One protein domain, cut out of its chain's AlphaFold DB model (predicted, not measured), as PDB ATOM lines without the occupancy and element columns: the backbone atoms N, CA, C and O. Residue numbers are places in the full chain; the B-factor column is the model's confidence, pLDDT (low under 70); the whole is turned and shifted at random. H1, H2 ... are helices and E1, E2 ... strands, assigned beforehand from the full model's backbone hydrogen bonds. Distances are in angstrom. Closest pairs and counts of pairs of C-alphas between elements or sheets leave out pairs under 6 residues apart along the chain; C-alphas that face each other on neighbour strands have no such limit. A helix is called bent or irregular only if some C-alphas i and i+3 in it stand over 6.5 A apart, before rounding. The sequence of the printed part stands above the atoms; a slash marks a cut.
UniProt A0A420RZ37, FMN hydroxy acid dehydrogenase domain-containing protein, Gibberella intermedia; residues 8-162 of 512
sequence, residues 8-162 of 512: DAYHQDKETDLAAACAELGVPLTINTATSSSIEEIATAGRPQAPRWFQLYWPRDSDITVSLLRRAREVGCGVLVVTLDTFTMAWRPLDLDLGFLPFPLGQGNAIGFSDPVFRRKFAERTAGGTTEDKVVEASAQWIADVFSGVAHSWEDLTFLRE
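AT A GLANCE: This is residues 8 to 162 of the 512 residues of the protein "FMN hydroxy acid dehydrogenase domain-containing protein" of Gibberella intermedia (UniProt A0A420RZ37). A small parallel sheet of three strands, E1, E2 and E3, is covered on one face by H1 and H3, with H2 between these two helices. Off the sheet, H5, H6 and H7 gather into a looser group that meets H3 through H6, while residues 93 to 99, with H4, stick out, and H8 lies by H3. The 155 printed residues hold eight named helices and three named strands, in the order H1 E1 H2 E2 H3 E3 H4 H5 H6 H7 H8; the sheet order is E1 E2 E3, and the class is mostly helix. The whole is compact, with a radius of gyration of the C-alphas of 15.6 A and spans of 41 by 39 by 34 A.

IN THESE COORDINATES: Find C-alpha 14 at (160.377, 198.031, 174.354); from there H1 runs 16.6 A to residue 24, neither bent nor irregular, but only just: C-alphas 14 and 17 are 6.4 A apart. Next come E1, residues 29 to 31, H2, residues 39 to 45, and E2, residues 52 to 56. H3, residues 62 to 74, is 18.3 A long, and E3, residues 77 to 82, is 13.2 A. Then read H4, residues 93 to 97, H5, residues 110 to 114, H6, residues 116 to 125, and H7, residues 135 to 146, 16.2 A long. H8, residues 157 to 162, ends at C-alpha 162, (164.915, 187.936, 144.831).

HOW THE PARTS SIT: Look first at the sheet: N 31 and O 53 are 2.8 A apart between E1 and E2, and N 54 and O 79 are 2.9 A apart between E2 and E3. E1, H2, E2 and E2, H3, E3 are strand-helix-strand units, two parallel neighbour strands with a helix between, each with a right-handed crossover. H1 and H3 on one face make two layers, helices over a sheet. H3 lies over E2 and E3 at a height over the sheet of 10.2 A and runs along the strands. H2 and H8 only graze the sheet, H8 only just on it with 5 pairs of C-alphas within 10 A. H1 touches H2 at a steep tilt of 50 degrees, the closest C-alphas being those of Thr 16 and Ile 42, 4.8 A. H3 touches H6 with residues 63 to 67 alone, closest at the C-alphas of Ile 64 and Val 117, 5.7 A. H7 is close to H5 but not clearly touching, the C-alphas of Gly 112 and Trp 142 being 6.3 A apart. Each O i to N i+4 pair is within hydrogen-bond range in H2 to H8, and 6 of 7 are in H1.

THE WHOLE: The farthest C-alphas, those of Leu 25 and Ala 127, are 46.3 A apart. The printed part has no cut, and the link from H4 to H5, 12 residues, is long. Mean pLDDT of the printed part is 90.8, with residue 85 under 70.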
ATOM      1  N   ASP A   8     159.527 194.197 175.627       92.06
ATOM      2  CA  ASP A   8     158.514 194.529 176.633       92.06
ATOM      3  C   ASP A   8     158.631 193.710 177.923       92.06
ATOM      4  O   ASP A   8     158.131 194.143 178.959       92.06
ATOM      5  N   ALA A   9     159.342 192.578 177.898       88.44
ATOM      6  CA  ALA A   9     159.698 191.840 179.108       88.44
ATOM      7  C   ALA A   9     160.753 192.563 179.968       88.44
ATOM      8  O   ALA A   9     160.880 192.266 181.156       88.44
ATOM      9  N   TYR A  10     161.515 193.497 179.385       88.81
ATOM     10  CA  TYR A  10     162.617 194.193 180.059       88.81
ATOM     11  C   TYR A  10     162.290 195.657 180.366       88.81
ATOM     12  O   TYR A  10     162.709 196.166 181.405       88.81
ATOM     13  N   HIS A  11     161.568 196.346 179.476       93.38
ATOM     14  CA  HIS A  11     161.229 197.759 179.636       93.38
ATOM     15  C   HIS A  11     159.905 198.122 178.951       93.38
ATOM     16  O   HIS A  11     159.589 197.606 177.881       93.38
ATOM     17  N   GLN A  12     159.152 199.062 179.533       92.44
ATOM     18  CA  GLN A  12     157.838 199.485 179.019       92.44
ATOM     19  C   GLN A  12     157.897 200.082 177.603       92.44
ATOM     20  O   GLN A  12     156.947 199.932 176.838       92.44
ATOM     21  N   ASP A  13     159.024 200.713 177.258       93.31
ATOM     22  CA  ASP A  13     159.252 201.358 175.959       93.31
ATOM     23  C   ASP A  13     159.857 200.403 174.911       93.31
ATOM     24  O   ASP A  13     160.049 200.778 173.758       93.31
ATOM     25  N   LYS A  14     160.090 199.135 175.283       95.19
ATOM     26  CA  LYS A  14     160.377 198.031 174.354       95.19
ATOM     27  C   LYS A  14     161.523 198.354 173.377       95.19
ATOM     28  O   LYS A  14     162.548 198.909 173.763       95.19
ATOM     29  N   GLU A  15     161.353 197.997 172.102       96.12
ATOM     30  CA  GLU A  15     162.330 198.233 171.045       96.12
ATOM     31  C   GLU A  15     162.430 199.697 170.580       96.12
ATOM     32  O   GLU A  15     163.438 200.053 169.963       96.12
ATOM     33  N   THR A  16     161.429 200.555 170.819       95.56
ATOM     34  CA  THR A  16     161.443 201.934 170.290       95.56
ATOM     35  C   THR A  16     162.480 202.797 171.002       95.56
ATOM     36  O   THR A  16     163.220 203.526 170.338       95.56
ATOM     37  N   ASP A  17     162.620 202.661 172.321       94.88
ATOM     38  CA  ASP A  17     163.631 203.400 173.086       94.88
ATOM     39  C   ASP A  17     165.052 202.895 172.795       94.88
ATOM     40  O   ASP A  17     165.971 203.682 172.558       94.88
ATOM     41  N   LEU A  18     165.226 201.572 172.650       95.12
ATOM     42  CA  LEU A  18     166.493 201.005 172.181       95.12
ATOM     43  C   LEU A  18     166.868 201.542 170.792       95.12
ATOM     44  O   LEU A  18     168.041 201.827 170.534       95.12
ATOM     45  N   ALA A  19     165.892 201.682 169.891       95.69
ATOM     46  CA  ALA A  19     166.120 202.234 168.562       95.69
ATOM     47  C   ALA A  19     166.541 203.706 168.611       95.69
ATOM     48  O   ALA A  19     167.478 204.084 167.902       95.69
ATOM     49  N   ALA A  20     165.899 204.517 169.456       95.62
ATOM     50  CA  ALA A  20     166.268 205.913 169.668       95.62
ATOM     51  C   ALA A  20     167.696 206.042 170.227       95.62
ATOM     52  O   ALA A  20     168.502 206.802 169.682       95.62
ATOM     53  N   ALA A  21     168.046 205.233 171.230       95.19
ATOM     54  CA  ALA A  21     169.387 205.201 171.813       95.19
ATOM     55  C   ALA A  21     170.455 204.752 170.799       95.19
ATOM     56  O   ALA A  21     171.508 205.376 170.676       95.19
ATOM     57  N   CYS A  22     170.182 203.701 170.015       95.19
ATOM     58  CA  CYS A  22     171.079 203.247 168.948       95.19
ATOM     59  C   CYS A  22     171.332 204.353 167.915       95.19
ATOM     60  O   CYS A  22     172.470 204.556 167.489       95.19
ATOM     61  N   ALA A  23     170.286 205.091 167.541       93.50
ATOM     62  CA  ALA A  23     170.380 206.197 166.601       93.50
ATOM     63  C   ALA A  23     171.214 207.366 167.135       93.50
ATOM     64  O   ALA A  23     172.016 207.931 166.394       93.50
ATOM     65  N   GLU A  24     171.042 207.721 168.408       94.44
ATOM     66  CA  GLU A  24     171.825 208.768 169.069       94.44
ATOM     67  C   GLU A  24     173.312 208.403 169.154       94.44
ATOM     68  O   GLU A  24     174.174 209.242 168.899       94.44
ATOM     69  N   LEU A  25     173.611 207.136 169.442       94.69
ATOM     70  CA  LEU A  25     174.975 206.628 169.590       94.69
ATOM     71  C   LEU A  25     175.640 206.233 168.260       94.69
ATOM     72  O   LEU A  25     176.803 205.832 168.256       94.69
ATOM     73  N   GLY A  26     174.922 206.306 167.134       89.94
ATOM     74  CA  GLY A  26     175.428 205.881 165.825       89.94
ATOM     75  C   GLY A  26     175.676 204.369 165.713       89.94
ATOM     76  O   GLY A  26     176.490 203.932 164.898       89.94
ATOM     77  N   VAL A  27     174.995 203.559 166.525       92.69
ATOM     78  CA  VAL A  27     175.113 202.096 166.531       92.69
ATOM     79  C   VAL A  27     174.022 201.491 165.639       92.69
ATOM     80  O   VAL A  27     172.845 201.768 165.863       92.69
ATOM     81  N   PRO A  28     174.347 200.613 164.671       89.44
ATOM     82  CA  PRO A  28     173.324 199.953 163.864       89.44
ATOM     83  C   PRO A  28     172.399 199.073 164.707       89.44
ATOM     84  O   PRO A  28     172.880 198.235 165.474       89.44
ATOM     85  N   LEU A  29     171.083 199.211 164.551       95.62
ATOM     86  CA  LEU A  29     170.093 198.338 165.195       95.62
ATOM     87  C   LEU A  29     169.769 197.144 164.290       95.62
ATOM     88  O   LEU A  29     169.540 197.326 163.098       95.62
ATOM     89  N   THR A  30     169.690 195.932 164.845       96.75
ATOM     90  CA  THR A  30     169.065 194.789 164.159       96.75
ATOM     91  C   THR A  30     167.657 194.569 164.711       96.75
ATOM     92  O   THR A  30     167.501 194.172 165.863       96.75
ATOM     93  N   ILE A  31     166.637 194.841 163.893       96.50
ATOM     94  CA  ILE A  31     165.225 194.609 164.219       96.50
ATOM     95  C   ILE A  31     164.966 193.102 164.181       96.50
ATOM     96  O   ILE A  31     165.253 192.464 163.173       96.50
ATOM     97  N   ASN A  32     164.456 192.530 165.268       95.19
ATOM     98  CA  ASN A  32     164.150 191.101 165.373       95.19
ATOM     99  C   ASN A  32     162.741 190.811 164.792       95.19
ATOM    100  O   ASN A  32     161.897 191.696 164.795       95.19
ATOM    101  N   THR A  33     162.450 189.603 164.288       95.25
ATOM    102  CA  THR A  33     161.066 189.213 163.913       95.25
ATOM    103  C   THR A  33     160.151 189.076 165.142       95.25
ATOM    104  O   THR A  33     158.940 189.252 165.046       95.25
ATOM    105  N   ALA A  34     160.737 188.765 166.296       93.69
ATOM    106  CA  ALA A  34     160.083 188.514 167.574       93.69
ATOM    107  C   ALA A  34     159.980 189.781 168.452       93.69
ATOM    108  O   ALA A  34     160.271 189.729 169.648       93.69
ATOM    109  N   THR A  35     159.656 190.942 167.877       94.88
ATOM    110  CA  THR A  35     159.575 192.223 168.610       94.88
ATOM    111  C   THR A  35     158.183 192.509 169.153       94.88
ATOM    112  O   THR A  35     157.171 192.021 168.644       94.88
ATOM    113  N   SER A  36     158.131 193.343 170.189       95.31
ATOM    114  CA  SER A  36     156.887 193.787 170.830       95.31
ATOM    115  C   SER A  36     156.384 195.150 170.320       95.31
ATOM    116  O   SER A  36     155.329 195.623 170.758       95.31
ATOM    117  N   SER A  37     157.099 195.730 169.353       96.44
ATOM    118  CA  SER A  37     156.706 196.843 168.478       96.44
ATOM    119  C   SER A  37     156.786 196.440 166.997       96.44
ATOM    120  O   SER A  37     157.527 195.523 166.627       96.44
ATOM    121  N   SER A  38     156.019 197.116 166.141       96.88
ATOM    122  CA  SER A  38     156.045 196.922 164.683       96.88
ATOM    123  C   SER A  38     157.347 197.433 164.051       96.88
ATOM    124  O   SER A  38     158.068 198.246 164.633       96.88
ATOM    125  N   ILE A  39     157.637 196.980 162.825       96.44
ATOM    126  CA  ILE A  39     158.829 197.396 162.064       96.44
ATOM    127  C   ILE A  39     158.847 198.927 161.893       96.44
ATOM    128  O   ILE A  39     159.885 199.572 162.046       96.44
ATOM    129  N   GLU A  40     157.684 199.506 161.610       96.69
ATOM    130  CA  GLU A  40     157.488 200.922 161.322       96.69
ATOM    131  C   GLU A  40     157.633 201.796 162.574       96.69
ATOM    132  O   GLU A  40     158.254 202.860 162.511       96.69
ATOM    133  N   GLU A  41     157.129 201.349 163.729       96.69
ATOM    134  CA  GLU A  41     157.310 202.053 165.007       96.69
ATOM    135  C   GLU A  41     158.789 202.116 165.402       96.69
ATOM    136  O   GLU A  41     159.307 203.188 165.727       96.69
ATOM    137  N   ILE A  42     159.491 200.983 165.303       96.44
ATOM    138  CA  ILE A  42     160.922 200.884 165.617       96.44
ATOM    139  C   ILE A  42     161.734 201.790 164.686       96.44
ATOM    140  O   ILE A  42     162.629 202.523 165.122       96.44
ATOM    141  N   ALA A  43     161.411 201.779 163.393       93.88
ATOM    142  CA  ALA A  43     162.084 202.622 162.418       93.88
ATOM    143  C   ALA A  43     161.812 204.118 162.623       93.88
ATOM    144  O   ALA A  43     162.713 204.942 162.448       93.88
ATOM    145  N   THR A  44     160.596 204.477 163.027       94.81
ATOM    146  CA  THR A  44     160.241 205.863 163.345       94.81
ATOM    147  C   THR A  44     161.053 206.364 164.541       94.81
ATOM    148  O   THR A  44     161.642 207.446 164.479       94.81
ATOM    149  N   ALA A  45     161.166 205.554 165.598       94.81
ATOM    150  CA  ALA A  45     161.886 205.922 166.815       94.81
ATOM    151  C   ALA A  45     163.400 206.094 166.593       94.81
ATOM    152  O   ALA A  45     164.006 207.046 167.083       94.81
ATOM    153  N   GLY A  46     164.019 205.233 165.780       89.12
ATOM    154  CA  GLY A  46     165.454 205.312 165.507       89.12
ATOM    155  C   GLY A  46     165.881 206.403 164.513       89.12
ATOM    156  O   GLY A  46     167.022 206.374 164.078       89.12
ATOM    157  N   ARG A  47     165.004 207.324 164.087       82.50
ATOM    158  CA  ARG A  47     165.275 208.405 163.103       82.50
ATOM    159  C   ARG A  47     165.608 207.928 161.666       82.50
ATOM    160  O   ARG A  47     166.136 206.837 161.475       82.50
ATOM    161  N   PRO A  48     165.363 208.724 160.608       76.31
ATOM    162  CA  PRO A  48     165.511 208.248 159.222       76.31
ATOM    163  C   PRO A  48     166.929 207.839 158.786       76.31
ATOM    164  O   PRO A  48     167.069 206.985 157.920       76.31
ATOM    165  N   GLN A  49     167.979 208.446 159.351       75.19
ATOM    166  CA  GLN A  49     169.365 208.243 158.892       75.19
ATOM    167  C   GLN A  49     170.118 207.128 159.634       75.19
ATOM    168  O   GLN A  49     171.246 206.808 159.262       75.19
ATOM    169  N   ALA A  50     169.543 206.555 160.697       83.75
ATOM    170  CA  ALA A  50     170.244 205.541 161.474       83.75
ATOM    171  C   ALA A  50     170.320 204.215 160.697       83.75
ATOM    172  O   ALA A  50     169.299 203.760 160.179       83.75
ATOM    173  N   PRO A  51     171.495 203.563 160.630       84.88
ATOM    174  CA  PRO A  51     171.633 202.283 159.950       84.88
ATOM    175  C   PRO A  51     170.825 201.188 160.661       84.88
ATOM    176  O   PRO A  51     170.887 201.041 161.884       84.88
ATOM    177  N   ARG A  52     170.088 200.392 159.879       92.25
ATOM    178  CA  ARG A  52     169.228 199.309 160.380       92.25
ATOM    179  C   ARG A  52     169.414 198.030 159.596       92.25
ATOM    180  O   ARG A  52     169.541 198.067 158.370       92.25
ATOM    181  N   TRP A  53     169.351 196.910 160.297       95.88
ATOM    182  CA  TRP A  53     169.287 195.564 159.740       95.88
ATOM    183  C   TRP A  53     167.985 194.893 160.187       95.88
ATOM    184  O   TRP A  53     167.404 195.283 161.199       95.88
ATOM    185  N   PHE A  54     167.545 193.870 159.462       96.31
ATOM    186  CA  PHE A  54     166.361 193.088 159.809       96.31
ATOM    187  C   PHE A  54     166.733 191.617 159.974       96.31
ATOM    188  O   PHE A  54     167.260 191.015 159.043       96.31
ATOM    189  N   GLN A  55     166.476 191.044 161.147       96.50
ATOM    190  CA  GLN A  55     166.589 189.612 161.384       96.50
ATOM    191  C   GLN A  55     165.263 188.927 161.071       96.50
ATOM    192  O   GLN A  55     164.241 189.239 161.681       96.50
ATOM    193  N   LEU A  56     165.324 187.954 160.165       94.75
ATOM    194  CA  LEU A  56     164.205 187.145 159.714       94.75
ATOM    195  C   LEU A  56     164.233 185.761 160.378       94.75
ATOM    196  O   LEU A  56     165.066 184.917 160.040       94.75
ATOM    197  N   TYR A  57     163.272 185.513 161.266       93.75
ATOM    198  CA  TYR A  57     162.802 184.165 161.580       93.75
ATOM    199  C   TYR A  57     161.841 183.763 160.471       93.75
ATOM    200  O   TYR A  57     160.726 184.271 160.402       93.75
ATOM    201  N   TRP A  58     162.337 182.944 159.549       92.81
ATOM    202  CA  TRP A  58     161.754 182.762 158.225       92.81
ATOM    203  C   TRP A  58     160.398 182.042 158.277       92.81
ATOM    204  O   TRP A  58     160.377 180.823 158.485       92.81
ATOM    205  N   PRO A  59     159.277 182.762 158.048       93.44
ATOM    206  CA  PRO A  59     157.949 182.165 158.066       93.44
ATOM    207  C   PRO A  59     157.815 181.056 157.020       93.44
ATOM    208  O   PRO A  59     158.415 181.112 155.944       93.44
ATOM    209  N   ARG A  60     157.004 180.041 157.318       91.62
ATOM    210  CA  ARG A  60     156.703 178.972 156.361       91.62
ATOM    211  C   ARG A  60     155.878 179.485 155.181       91.62
ATOM    212  O   ARG A  60     156.035 178.995 154.064       91.62
ATOM    213  N   ASP A  61     154.994 180.447 155.415       93.88
ATOM    214  CA  ASP A  61     154.196 181.071 154.369       93.88
ATOM    215  C   ASP A  61     155.020 182.094 153.562       93.88
ATOM    216  O   ASP A  61     155.498 183.118 154.069       93.88
ATOM    217  N   SER A  62     155.175 181.821 152.266       93.69
ATOM    218  CA  SER A  62     155.945 182.675 151.361       93.69
ATOM    219  C   SER A  62     155.351 184.078 151.218       93.69
ATOM    220  O   SER A  62     156.118 185.035 151.171       93.69
ATOM    221  N   ASP A  63     154.023 184.246 151.208       95.06
ATOM    222  CA  ASP A  63     153.409 185.573 151.029       95.06
ATOM    223  C   ASP A  63     153.660 186.467 152.247       95.06
ATOM    224  O   ASP A  63     153.898 187.669 152.106       95.06
ATOM    225  N   ILE A  64     153.618 185.875 153.445       96.75
ATOM    226  CA  ILE A  64     153.978 186.566 154.687       96.75
ATOM    227  C   ILE A  64     155.454 186.954 154.618       96.75
ATOM    228  O   ILE A  64     155.786 188.116 154.836       96.75
ATOM    229  N   THR A  65     156.330 186.027 154.221       95.50
ATOM    230  CA  THR A  65     157.765 186.308 154.068       95.50
ATOM    231  C   THR A  65     158.017 187.492 153.129       95.50
ATOM    232  O   THR A  65     158.724 188.425 153.510       95.50
ATOM    233  N   VAL A  66     157.400 187.519 151.939       94.19
ATOM    234  CA  VAL A  66     157.524 188.650 150.998       94.19
ATOM    235  C   VAL A  66     157.049 189.958 151.631       94.19
ATOM    236  O   VAL A  66     157.713 190.986 151.483       94.19
ATOM    237  N   SER A  67     155.926 189.935 152.356       95.81
ATOM    238  CA  SER A  67     155.399 191.120 153.041       95.81
ATOM    239  C   SER A  67     156.396 191.677 154.062       95.81
ATOM    240  O   SER A  67     156.664 192.880 154.053       95.81
ATOM    241  N   LEU A  68     157.008 190.812 154.878       96.56
ATOM    242  CA  LEU A  68     158.007 191.211 155.872       96.56
ATOM    243  C   LEU A  68     159.263 191.805 155.229       96.56
ATOM    244  O   LEU A  68     159.719 192.865 155.654       96.56
ATOM    245  N   LEU A  69     159.802 191.150 154.193       95.38
ATOM    246  CA  LEU A  69     160.981 191.636 153.468       95.38
ATOM    247  C   LEU A  69     160.723 193.025 152.879       95.38
ATOM    248  O   LEU A  69     161.525 193.938 153.079       95.38
ATOM    249  N   ARG A  70     159.571 193.211 152.224       91.19
ATOM    250  CA  ARG A  70     159.167 194.504 151.664       91.19
ATOM    251  C   ARG A  70     159.053 195.578 152.746       91.19
ATOM    252  O   ARG A  70     159.650 196.638 152.590       91.19
ATOM    253  N   ARG A  71     158.340 195.305 153.843       94.81
ATOM    254  CA  ARG A  71     158.165 196.264 154.950       94.81
ATOM    255  C   ARG A  71     159.502 196.674 155.561       94.81
ATOM    256  O   ARG A  71     159.767 197.856 155.753       94.81
ATOM    257  N   ALA A  72     160.387 195.709 155.801       94.69
ATOM    258  CA  ALA A  72     161.731 195.978 156.299       94.69
ATOM    259  C   ALA A  72     162.552 196.850 155.327       94.69
ATOM    260  O   ALA A  72     163.258 197.760 155.764       94.69
ATOM    261  N   ARG A  73     162.434 196.636 154.011       89.50
ATOM    262  CA  ARG A  73     163.074 197.498 153.004       89.50
ATOM    263  C   ARG A  73     162.489 198.905 152.968       89.50
ATOM    264  O   ARG A  73     163.255 199.863 152.905       89.50
ATOM    265  N   GLU A  74     161.167 199.042 153.040       88.44
ATOM    266  CA  GLU A  74     160.466 200.335 153.034       88.44
ATOM    267  C   GLU A  74     160.896 201.233 154.202       88.44
ATOM    268  O   GLU A  74     160.993 202.448 154.039       88.44
ATOM    269  N   VAL A  75     161.248 200.646 155.351       90.62
ATOM    270  CA  VAL A  75     161.763 201.391 156.513       90.62
ATOM    271  C   VAL A  75     163.286 201.612 156.519       90.62
ATOM    272  O   VAL A  75     163.843 202.123 157.499       90.62
ATOM    273  N   GLY A  76     163.976 201.228 155.441       87.12
ATOM    274  CA  GLY A  76     165.403 201.483 155.242       87.12
ATOM    275  C   GLY A  76     166.354 200.436 155.830       87.12
ATOM    276  O   GLY A  76     167.523 200.751 156.065       87.12
ATOM    277  N   CYS A  77     165.908 199.198 156.074       91.44
ATOM    278  CA  CYS A  77     166.826 198.129 156.469       91.44
ATOM    279  C   CYS A  77     167.753 197.748 155.302       91.44
ATOM    280  O   CYS A  77     167.303 197.278 154.259       91.44
ATOM    281  N   GLY A  78     169.062 197.928 155.490       85.44
ATOM    282  CA  GLY A  78     170.071 197.685 154.452       85.44
ATOM    283  C   GLY A  78     170.602 196.250 154.401       85.44
ATOM    284  O   GLY A  78     171.192 195.854 153.402       85.44
ATOM    285  N   VAL A  79     170.402 195.464 155.463       90.94
ATOM    286  CA  VAL A  79     170.894 194.080 155.572       90.94
ATOM    287  C   VAL A  79     169.790 193.170 156.094       90.94
ATOM    288  O   VAL A  79     169.115 193.517 157.067       90.94
ATOM    289  N   LEU A  80     169.650 192.002 155.464       93.81
ATOM    290  CA  LEU A  80     168.832 190.891 155.940       93.81
ATOM    291  C   LEU A  80     169.716 189.894 156.691       93.81
ATOM    292  O   LEU A  80     170.669 189.354 156.132       93.81
ATOM    293  N   VAL A  81     169.387 189.635 157.950       94.25
ATOM    294  CA  VAL A  81     170.011 188.610 158.786       94.25
ATOM    295  C   VAL A  81     169.079 187.403 158.799       94.25
ATOM    296  O   VAL A  81     168.003 187.450 159.387       94.25
ATOM    297  N   VAL A  82     169.458 186.323 158.120       92.50
ATOM    298  CA  VAL A  82     168.631 185.109 158.027       92.50
ATOM    299  C   VAL A  82     168.956 184.190 159.199       92.50
ATOM    300  O   VAL A  82     170.101 183.760 159.344       92.50
ATOM    301  N   THR A  83     167.968 183.899 160.045       88.50
ATOM    302  CA  THR A  83     168.147 183.002 161.193       88.50
ATOM    303  C   THR A  83     168.224 181.548 160.720       88.50
ATOM    304  O   THR A  83     167.339 181.087 160.000       88.50
ATOM    305  N   LEU A  84     169.262 180.817 161.139       82.81
ATOM    306  CA  LEU A  84     169.465 179.401 160.790       82.81
ATOM    307  C   LEU A  84     169.037 178.441 161.915       82.81
ATOM    308  O   LEU A  84     168.870 177.248 161.683       82.81
ATOM    309  N   ASP A  85     168.883 178.946 163.138       69.94
ATOM    310  CA  ASP A  85     168.979 178.171 164.379       69.94
ATOM    311  C   ASP A  85     167.717 178.191 165.259       69.94
ATOM    312  O   ASP A  85     167.777 177.909 166.453       69.94
ATOM    313  N   THR A  86     166.531 178.483 164.721       72.19
ATOM    314  CA  THR A  86     165.295 178.480 165.534       72.19
ATOM    315  C   THR A  86     164.052 178.193 164.693       72.19
ATOM    316  O   THR A  86     163.165 179.027 164.564       72.19
ATOM    317  N   PHE A  87     163.960 176.995 164.116       73.56
ATOM    318  CA  PHE A  87     162.723 176.534 163.467       73.56
ATOM    319  C   PHE A  87     161.707 175.969 164.472       73.56
ATOM    320  O   PHE A  87     160.604 175.613 164.085       73.56
ATOM    321  N   THR A  88     162.045 175.875 165.761       77.75
ATOM    322  CA  THR A  88     161.141 175.429 166.827       77.75
ATOM    323  C   THR A  88     161.310 176.304 168.064       77.75
ATOM    324  O   THR A  88     162.394 176.841 168.299       77.75
ATOM    325  N   MET A  89     160.252 176.448 168.866       78.19
ATOM    326  CA  MET A  89     160.362 177.129 170.154       78.19
ATOM    327  C   MET A  89     161.243 176.316 171.107       78.19
ATOM    328  O   MET A  89     161.090 175.102 171.242       78.19
ATOM    329  N   ALA A  90     162.170 177.000 171.776       73.69
ATOM    330  CA  ALA A  90     163.065 176.372 172.733       73.69
ATOM    331  C   ALA A  90     162.310 175.936 173.999       73.69
ATOM    332  O   ALA A  90     161.505 176.685 174.545       73.69
ATOM    333  N   TRP A  91     162.634 174.743 174.497       72.25
ATOM    334  CA  TRP A  91     162.132 174.208 175.763       72.25
ATOM    335  C   TRP A  91     163.218 174.359 176.824       72.25
ATOM    336  O   TRP A  91     164.009 173.441 177.050       72.25
ATOM    337  N   ARG A  92     163.319 175.539 177.442       81.38
ATOM    338  CA  ARG A  92     164.258 175.735 178.553       81.38
ATOM    339  C   ARG A  92     163.570 175.302 179.851       81.38
ATOM    340  O   ARG A  92     162.492 175.817 180.132       81.38
ATOM    341  N   PRO A  93     164.172 174.413 180.666       83.38
ATOM    342  CA  PRO A  93     163.583 174.003 181.943       83.38
ATOM    343  C   PRO A  93     163.204 175.188 182.838       83.38
ATOM    344  O   PRO A  93     162.120 175.202 183.402       83.38
ATOM    345  N   LEU A  94     164.038 176.233 182.864       81.69
ATOM    346  CA  LEU A  94     163.761 177.447 183.630       81.69
ATOM    347  C   LEU A  94     162.513 178.203 183.139       81.69
ATOM    348  O   LEU A  94     161.752 178.709 183.955       81.69
ATOM    349  N   ASP A  95     162.280 178.255 181.824       80.00
ATOM    350  CA  ASP A  95     161.094 178.908 181.253       80.00
ATOM    351  C   ASP A  95     159.819 178.131 181.649       80.00
ATOM    352  O   ASP A  95     158.782 178.738 181.916       80.00
ATOM    353  N   LEU A  96     159.904 176.797 181.765       79.00
ATOM    354  CA  LEU A  96     158.814 175.943 182.254       79.00
ATOM    355  C   LEU A  96     158.570 176.119 183.758       79.00
ATOM    356  O   LEU A  96     157.418 176.254 184.167       79.00
ATOM    357  N   ASP A  97     159.636 176.156 184.562       84.88
ATOM    358  CA  ASP A  97     159.552 176.339 186.015       84.88
ATOM    359  C   ASP A  97     158.943 177.703 186.381       84.88
ATOM    360  O   ASP A  97     158.189 177.817 187.348       84.88
ATOM    361  N   LEU A  98     159.248 178.736 185.590       82.81
ATOM    362  CA  LEU A  98     158.725 180.094 185.764       82.81
ATOM    363  C   LEU A  98     157.389 180.332 185.044       82.81
ATOM    364  O   LEU A  98     156.772 181.378 185.246       82.81
ATOM    365  N   GLY A  99     156.942 179.401 184.193       80.31
ATOM    366  CA  GLY A  99     155.764 179.581 183.341       80.31
ATOM    367  C   GLY A  99     155.900 180.747 182.353       80.31
ATOM    368  O   GLY A  99     154.898 181.356 181.975       80.31
ATOM    369  N   PHE A 100     157.126 181.091 181.953       81.00
ATOM    370  CA  PHE A 100     157.409 182.260 181.128       81.00
ATOM    371  C   PHE A 100     157.533 181.881 179.651       81.00
ATOM    372  O   PHE A 100     158.615 181.603 179.137       81.00
ATOM    373  N   LEU A 101     156.393 181.900 178.957       83.69
ATOM    374  CA  LEU A 101     156.325 181.802 177.502       83.69
ATOM    375  C   LEU A 101     155.524 183.008 176.971       83.69
ATOM    376  O   LEU A 101     154.295 182.969 176.979       83.69
ATOM    377  N   PRO A 102     156.190 184.105 176.564       87.31
ATOM    378  CA  PRO A 102     155.521 185.375 176.256       87.31
ATOM    379  C   PRO A 102     154.713 185.335 174.947       87.31
ATOM    380  O   PRO A 102     153.662 185.970 174.842       87.31
ATOM    381  N   PHE A 103     155.145 184.532 173.969       89.12
ATOM    382  CA  PHE A 103     154.545 184.517 172.632       89.12
ATOM    383  C   PHE A 103     153.061 184.130 172.603       89.12
ATOM    384  O   PHE A 103     152.305 184.848 171.957       89.12
ATOM    385  N   PRO A 104     152.572 183.075 173.290       88.44
ATOM    386  CA  PRO A 104     151.134 182.781 173.346       88.44
ATOM    387  C   PRO A 104     150.261 183.910 173.910       88.44
ATOM    388  O   PRO A 104     149.055 183.922 173.668       88.44
ATOM    389  N   LEU A 105     150.857 184.846 174.657       88.75
ATOM    390  CA  LEU A 105     150.186 186.017 175.221       88.75
ATOM    391  C   LEU A 105     150.239 187.242 174.289       88.75
ATOM    392  O   LEU A 105     149.793 188.318 174.673       88.75
ATOM    393  N   GLY A 106     150.780 187.101 173.075       89.62
ATOM    394  CA  GLY A 106     150.916 188.183 172.095       89.62
ATOM    395  C   GLY A 106     152.202 189.003 172.216       89.62
ATOM    396  O   GLY A 106     152.504 189.793 171.320       89.62
ATOM    397  N   GLN A 107     152.987 188.813 173.278       91.56
ATOM    398  CA  GLN A 107     154.262 189.509 173.462       91.56
ATOM    399  C   GLN A 107     155.302 188.963 172.476       91.56
ATOM    400  O   GLN A 107     155.430 187.751 172.310       91.56
ATOM    401  N   GLY A 108     156.031 189.843 171.790       92.44
ATOM    402  CA  GLY A 108     156.951 189.453 170.716       92.44
ATOM    403  C   GLY A 108     156.296 189.128 169.366       92.44
ATOM    404  O   GLY A 108     157.000 188.735 168.440       92.44
ATOM    405  N   ASN A 109     154.973 189.287 169.219       95.81
ATOM    406  CA  ASN A 109     154.256 188.978 167.971       95.81
ATOM    407  C   ASN A 109     153.887 190.226 167.155       95.81
ATOM    408  O   ASN A 109     153.138 190.123 166.180       95.81
ATOM    409  N   ALA A 110     154.382 191.410 167.530       96.56
ATOM    410  CA  ALA A 110     153.901 192.677 166.979       96.56
ATOM    411  C   ALA A 110     154.110 192.783 165.463       96.56
ATOM    412  O   ALA A 110     153.271 193.348 164.762       96.56
ATOM    413  N   ILE A 111     155.181 192.195 164.926       96.56
ATOM    414  CA  ILE A 111     155.435 192.173 163.480       96.56
ATOM    415  C   ILE A 111     154.370 191.371 162.734       96.56
ATOM    416  O   ILE A 111     153.830 191.881 161.753       96.56
ATOM    417  N   GLY A 112     154.033 190.172 163.215       96.12
ATOM    418  CA  GLY A 112     152.959 189.361 162.643       96.12
ATOM    419  C   GLY A 112     151.603 190.042 162.790       96.12
ATOM    420  O   GLY A 112     150.845 190.143 161.832       96.12
ATOM    421  N   PHE A 113     151.322 190.604 163.965       97.00
ATOM    422  CA  PHE A 113     150.037 191.247 164.249       97.00
ATOM    423  C   PHE A 113     149.835 192.532 163.447       97.00
ATOM    424  O   PHE A 113     148.708 192.859 163.094       97.00
ATOM    425  N   SER A 114     150.910 193.239 163.107       97.12
ATOM    426  CA  SER A 114     150.864 194.406 162.222       97.12
ATOM    427  C   SER A 114     150.983 194.054 160.735       97.12
ATOM    428  O   SER A 114     150.771 194.925 159.894       97.12
ATOM    429  N   ASP A 115     151.303 192.805 160.376       97.81
ATOM    430  CA  ASP A 115     151.510 192.429 158.979       97.81
ATOM    431  C   ASP A 115     150.188 192.322 158.203       97.81
ATOM    432  O   ASP A 115     149.316 191.527 158.562       97.81
ATOM    433  N   PRO A 116     150.009 193.081 157.106       96.62
ATOM    434  CA  PRO A 116     148.747 193.097 156.376       96.62
ATOM    435  C   PRO A 116     148.403 191.743 155.741       96.62
ATOM    436  O   PRO A 116     147.220 191.415 155.614       96.62
ATOM    437  N   VAL A 117     149.401 190.942 155.348       97.25
ATOM    438  CA  VAL A 117     149.169 189.619 154.752       97.25
ATOM    439  C   VAL A 117     148.765 188.621 155.829       97.25
ATOM    440  O   VAL A 117     147.769 187.918 155.640       97.25
ATOM    441  N   PHE A 118     149.469 188.600 156.963       97.50
ATOM    442  CA  PHE A 118     149.102 187.769 158.106       97.50
ATOM    443  C   PHE A 118     147.698 188.110 158.613       97.50
ATOM    444  O   PHE A 118     146.861 187.217 158.708       97.50
ATOM    445  N   ARG A 119     147.392 189.393 158.851       97.50
ATOM    446  CA  ARG A 119     146.067 189.843 159.318       97.50
ATOM    447  C   ARG A 119     144.946 189.419 158.377       97.50
ATOM    448  O   ARG A 119     143.915 188.931 158.834       97.50
ATOM    449  N   ARG A 120     145.145 189.570 157.063       97.44
ATOM    450  CA  ARG A 120     144.172 189.131 156.054       97.44
ATOM    451  C   ARG A 120     143.950 187.618 156.124       97.44
ATOM    452  O   ARG A 120     142.809 187.186 156.257       97.44
ATOM    453  N   LYS A 121     145.027 186.823 156.096       96.38
ATOM    454  CA  LYS A 121     144.949 185.351 156.176       96.38
ATOM    455  C   LYS A 121     144.327 184.883 157.498       96.38
ATOM    456  O   LYS A 121     143.563 183.919 157.518       96.38
ATOM    457  N   PHE A 122     144.617 185.569 158.601       96.44
ATOM    458  CA  PHE A 122     144.026 185.301 159.910       96.44
ATOM    459  C   PHE A 122     142.518 185.578 159.920       96.44
ATOM    460  O   PHE A 122     141.740 184.727 160.356       96.44
ATOM    461  N   ALA A 123     142.085 186.726 159.394       95.69
ATOM    462  CA  ALA A 123     140.670 187.071 159.294       95.69
ATOM    463  C   ALA A 123     139.898 186.064 158.424       95.69
ATOM    464  O   ALA A 123     138.809 185.636 158.802       95.69
ATOM    465  N   GLU A 124     140.479 185.619 157.307       94.06
ATOM    466  CA  GLU A 124     139.896 184.577 156.447       94.06
ATOM    467  C   GLU A 124     139.696 183.253 157.201       94.06
ATOM    468  O   GLU A 124     138.623 182.653 157.130       94.06
ATOM    469  N   ARG A 125     140.693 182.814 157.981       93.31
ATOM    470  CA  ARG A 125     140.627 181.563 158.762       93.31
ATOM    471  C   ARG A 125     139.669 181.633 159.947       93.31
ATOM    472  O   ARG A 125     139.118 180.613 160.344       93.31
ATOM    473  N   THR A 126     139.480 182.819 160.520       92.69
ATOM    474  CA  THR A 126     138.736 183.010 161.775       92.69
ATOM    475  C   THR A 126     137.367 183.668 161.591       92.69
ATOM    476  O   THR A 126     136.778 184.121 162.578       92.69
ATOM    477  N   ALA A 127     136.863 183.698 160.351       90.50
ATOM    478  CA  ALA A 127     135.582 184.290 159.959       90.50
ATOM    479  C   ALA A 127     135.444 185.777 160.348       90.50
ATOM    480  O   ALA A 127     134.432 186.200 160.902       90.50
ATOM    481  N   GLY A 128     136.476 186.570 160.048       89.69
ATOM    482  CA  GLY A 128     136.516 188.018 160.276       89.69
ATOM    483  C   GLY A 128     137.129 188.447 161.611       89.69
ATOM    484  O   GLY A 128     137.012 189.614 161.971       89.69
ATOM    485  N   GLY A 129     137.775 187.538 162.349       91.62
ATOM    486  CA  GLY A 129     138.481 187.883 163.584       91.62
ATOM    487  C   GLY A 129     139.702 188.772 163.338       91.62
ATOM    488  O   GLY A 129     140.392 188.634 162.326       91.62
ATOM    489  N   THR A 130     139.991 189.667 164.283       94.25
ATOM    490  CA  THR A 130     141.207 190.493 164.277       94.25
ATOM    491  C   THR A 130     142.260 189.921 165.225       94.25
ATOM    492  O   THR A 130     141.941 189.163 166.148       94.25
ATOM    493  N   THR A 131     143.530 190.264 165.003       93.44
ATOM    494  CA  THR A 131     144.628 189.816 165.873       93.44
ATOM    495  C   THR A 131     144.520 190.406 167.281       93.44
ATOM    496  O   THR A 131     144.963 189.774 168.234       93.44
ATOM    497  N   GLU A 132     143.885 191.573 167.422       93.50
ATOM    498  CA  GLU A 132     143.617 192.239 168.701       93.50
ATOM    499  C   GLU A 132     142.486 191.562 169.489       93.50
ATOM    500  O   GLU A 132     142.592 191.415 170.703       93.50
ATOM    501  N   ASP A 133     141.427 191.104 168.812       93.56
ATOM    502  CA  ASP A 133     140.282 190.461 169.477       93.56
ATOM    503  C   ASP A 133     140.582 189.011 169.881       93.56
ATOM    504  O   ASP A 133     140.005 188.475 170.828       93.56
ATOM    505  N   LYS A 134     141.477 188.349 169.137       95.06
ATOM    506  CA  LYS A 134     141.785 186.920 169.270       95.06
ATOM    507  C   LYS A 134     143.277 186.669 169.487       95.06
ATOM    508  O   LYS A 134     143.864 185.798 168.845       95.06
ATOM    509  N   VAL A 135     143.885 187.403 170.422       95.06
ATOM    510  CA  VAL A 135     145.340 187.399 170.685       95.06
ATOM    511  C   VAL A 135     145.929 185.995 170.811       95.06
ATOM    512  O   VAL A 135     146.946 185.710 170.186       95.06
ATOM    513  N   VAL A 136     145.306 185.098 171.580       94.38
ATOM    514  CA  VAL A 136     145.842 183.742 171.805       94.38
ATOM    515  C   VAL A 136     145.833 182.914 170.516       94.38
ATOM    516  O   VAL A 136     146.814 182.248 170.195       94.38
ATOM    517  N   GLU A 137     144.748 182.984 169.741       95.50
ATOM    518  CA  GLU A 137     144.618 182.253 168.477       95.50
ATOM    519  C   GLU A 137     145.559 182.823 167.405       95.50
ATOM    520  O   GLU A 137     146.242 182.069 166.711       95.50
ATOM    521  N   ALA A 138     145.654 184.153 167.309       96.25
ATOM    522  CA  ALA A 138     146.588 184.836 166.418       96.25
ATOM    523  C   ALA A 138     148.043 184.512 166.774       96.25
ATOM    524  O   ALA A 138     148.843 184.214 165.890       96.25
ATOM    525  N   SER A 139     148.373 184.492 168.067       95.62
ATOM    526  CA  SER A 139     149.699 184.113 168.557       95.62
ATOM    527  C   SER A 139     150.039 182.678 168.183       95.62
ATOM    528  O   SER A 139     151.109 182.429 167.637       95.62
ATOM    529  N   ALA A 140     149.117 181.737 168.404       93.81
ATOM    530  CA  ALA A 140     149.319 180.341 168.034       93.81
ATOM    531  C   ALA A 140     149.581 180.178 166.526       93.81
ATOM    532  O   ALA A 140     150.476 179.426 166.141       93.81
ATOM    533  N   GLN A 141     148.849 180.904 165.674       94.56
ATOM    534  CA  GLN A 141     149.054 180.861 164.223       94.56
ATOM    535  C   GLN A 141     150.372 181.505 163.788       94.56
ATOM    536  O   GLN A 141     151.051 180.951 162.928       94.56
ATOM    537  N   TRP A 142     150.743 182.646 164.374       95.50
ATOM    538  CA  TRP A 142     152.016 183.305 164.089       95.50
ATOM    539  C   TRP A 142     153.195 182.406 164.463       95.50
ATOM    540  O   TRP A 142     154.041 182.115 163.622       95.50
ATOM    541  N   ILE A 143     153.193 181.876 165.692       92.56
ATOM    542  CA  ILE A 143     154.203 180.938 166.201       92.56
ATOM    543  C   ILE A 143     154.317 179.713 165.293       92.56
ATOM    544  O   ILE A 143     155.425 179.307 164.959       92.56
ATOM    545  N   ALA A 144     153.194 179.130 164.867       91.75
ATOM    546  CA  ALA A 144     153.199 177.965 163.983       91.75
ATOM    547  C   ALA A 144     153.797 178.253 162.594       91.75
ATOM    548  O   ALA A 144     154.213 177.316 161.912       91.75
ATOM    549  N   ASP A 145     153.841 179.518 162.173       91.12
ATOM    550  CA  ASP A 145     154.406 179.921 160.889       91.12
ATOM    551  C   ASP A 145     155.907 180.229 160.994       91.12
ATOM    552  O   ASP A 145     156.692 179.687 160.216       91.12
ATOM    553  N   VAL A 146     156.329 181.030 161.985       90.44
ATOM    554  CA  VAL A 146     157.750 181.395 162.185       90.44
ATOM    555  C   VAL A 146     158.578 180.317 162.897       90.44
ATOM    556  O   VAL A 146     159.783 180.226 162.680       90.44
ATOM    557  N   PHE A 147     157.944 179.461 163.704       88.44
ATOM    558  CA  PHE A 147     158.561 178.348 164.440       88.44
ATOM    559  C   PHE A 147     157.918 177.007 164.046       88.44
ATOM    560  O   PHE A 147     157.540 176.194 164.892       88.44
ATOM    561  N   SER A 148     157.771 176.789 162.736       86.19
ATOM    562  CA  SER A 148     156.963 175.708 162.147       86.19
ATOM    563  C   SER A 148     157.470 174.275 162.356       86.19
ATOM    564  O   SER A 148     156.779 173.315 162.011       86.19
ATOM    565  N   GLY A 149     158.682 174.101 162.876       85.25
ATOM    566  CA  GLY A 149     159.374 172.816 162.962       85.25
ATOM    567  C   GLY A 149     160.091 172.406 161.669       85.25
ATOM    568  O   GLY A 149     160.770 171.381 161.663       85.25
ATOM    569  N   VAL A 150     159.958 173.182 160.588       84.50
ATOM    570  CA  VAL A 150     160.531 172.884 159.267       84.50
ATOM    571  C   VAL A 150     161.685 173.840 158.977       84.50
ATOM    572  O   VAL A 150     161.533 175.054 159.099       84.50
ATOM    573  N   ALA A 151     162.837 173.292 158.590       84.81
ATOM    574  CA  ALA A 151     163.999 174.074 158.181       84.81
ATOM    575  C   ALA A 151     163.952 174.405 156.681       84.81
ATOM    576  O   ALA A 151     163.484 173.596 155.879       84.81
ATOM    577  N   HIS A 152     164.489 175.571 156.319       87.75
ATOM    578  CA  HIS A 152     164.742 175.964 154.929       87.75
ATOM    579  C   HIS A 152     166.106 175.443 154.457       87.75
ATOM    580  O   HIS A 152     167.014 175.213 155.259       87.75
ATOM    581  N   SER A 153     166.242 175.245 153.150       87.94
ATOM    582  CA  SER A 153     167.454 174.767 152.479       87.94
ATOM    583  C   SER A 153     168.341 175.915 151.974       87.94
ATOM    584  O   SER A 153     167.957 177.086 151.989       87.94
ATOM    585  N   TRP A 154     169.552 175.592 151.504       84.44
ATOM    586  CA  TRP A 154     170.441 176.586 150.887       84.44
ATOM    587  C   TRP A 154     169.885 177.100 149.555       84.44
ATOM    588  O   TRP A 154     170.115 178.256 149.197       84.44
ATOM    589  N   GLU A 155     169.140 176.262 148.837       84.44
ATOM    590  CA  GLU A 155     168.470 176.586 147.582       84.44
ATOM    591  C   GLU A 155     167.392 177.661 147.782       84.44
ATOM    592  O   GLU A 155     167.269 178.577 146.958       84.44
ATOM    593  N   ASP A 156     166.688 177.615 148.918       87.25
ATOM    594  CA  ASP A 156     165.631 178.568 149.264       87.25
ATOM    595  C   ASP A 156     166.172 179.998 149.429       87.25
ATOM    596  O   ASP A 156     165.428 180.963 149.258       87.25
ATOM    597  N   LEU A 157     167.471 180.194 149.705       87.31
ATOM    598  CA  LEU A 157     168.062 181.539 149.812       87.31
ATOM    599  C   LEU A 157     167.890 182.368 148.536       87.31
ATOM    600  O   LEU A 157     167.903 183.600 148.596       87.31
ATOM    601  N   THR A 158     167.716 181.712 147.388       80.94
ATOM    602  CA  THR A 158     167.398 182.380 146.124       80.94
ATOM    603  C   THR A 158     166.112 183.199 146.251       80.94
ATOM    604  O   THR A 158     166.092 184.358 145.843       80.94
ATOM    605  N   PHE A 159     165.086 182.654 146.915       86.50
ATOM    606  CA  PHE A 159     163.818 183.341 147.158       86.50
ATOM    607  C   PHE A 159     164.011 184.614 147.992       86.50
ATOM    608  O   PHE A 159     163.494 185.671 147.629       86.50
ATOM    609  N   LEU A 160     164.794 184.553 149.077       90.25
ATOM    610  CA  LEU A 160     165.067 185.738 149.899       90.25
ATOM    611  C   LEU A 160     165.844 186.805 149.126       90.25
ATOM    612  O   LEU A 160     165.525 187.984 149.239       90.25
ATOM    613  N   ARG A 161     166.836 186.409 148.320       82.19
ATOM    614  CA  ARG A 161     167.613 187.345 147.490       82.19
ATOM    615  C   ARG A 161     166.725 188.084 146.496       82.19
ATOM    616  O   ARG A 161     166.816 189.304 146.405       82.19
ATOM    617  N   GLU A 162     165.849 187.357 145.803       78.69
ATOM    618  CA  GLU A 162     164.915 187.936 144.831       78.69
ATOM    619  C   GLU A 162     163.988 188.984 145.460       78.69
ATOM    620  O   GLU A 162     163.694 189.997 144.824       78.69
TER     621      GLU A 162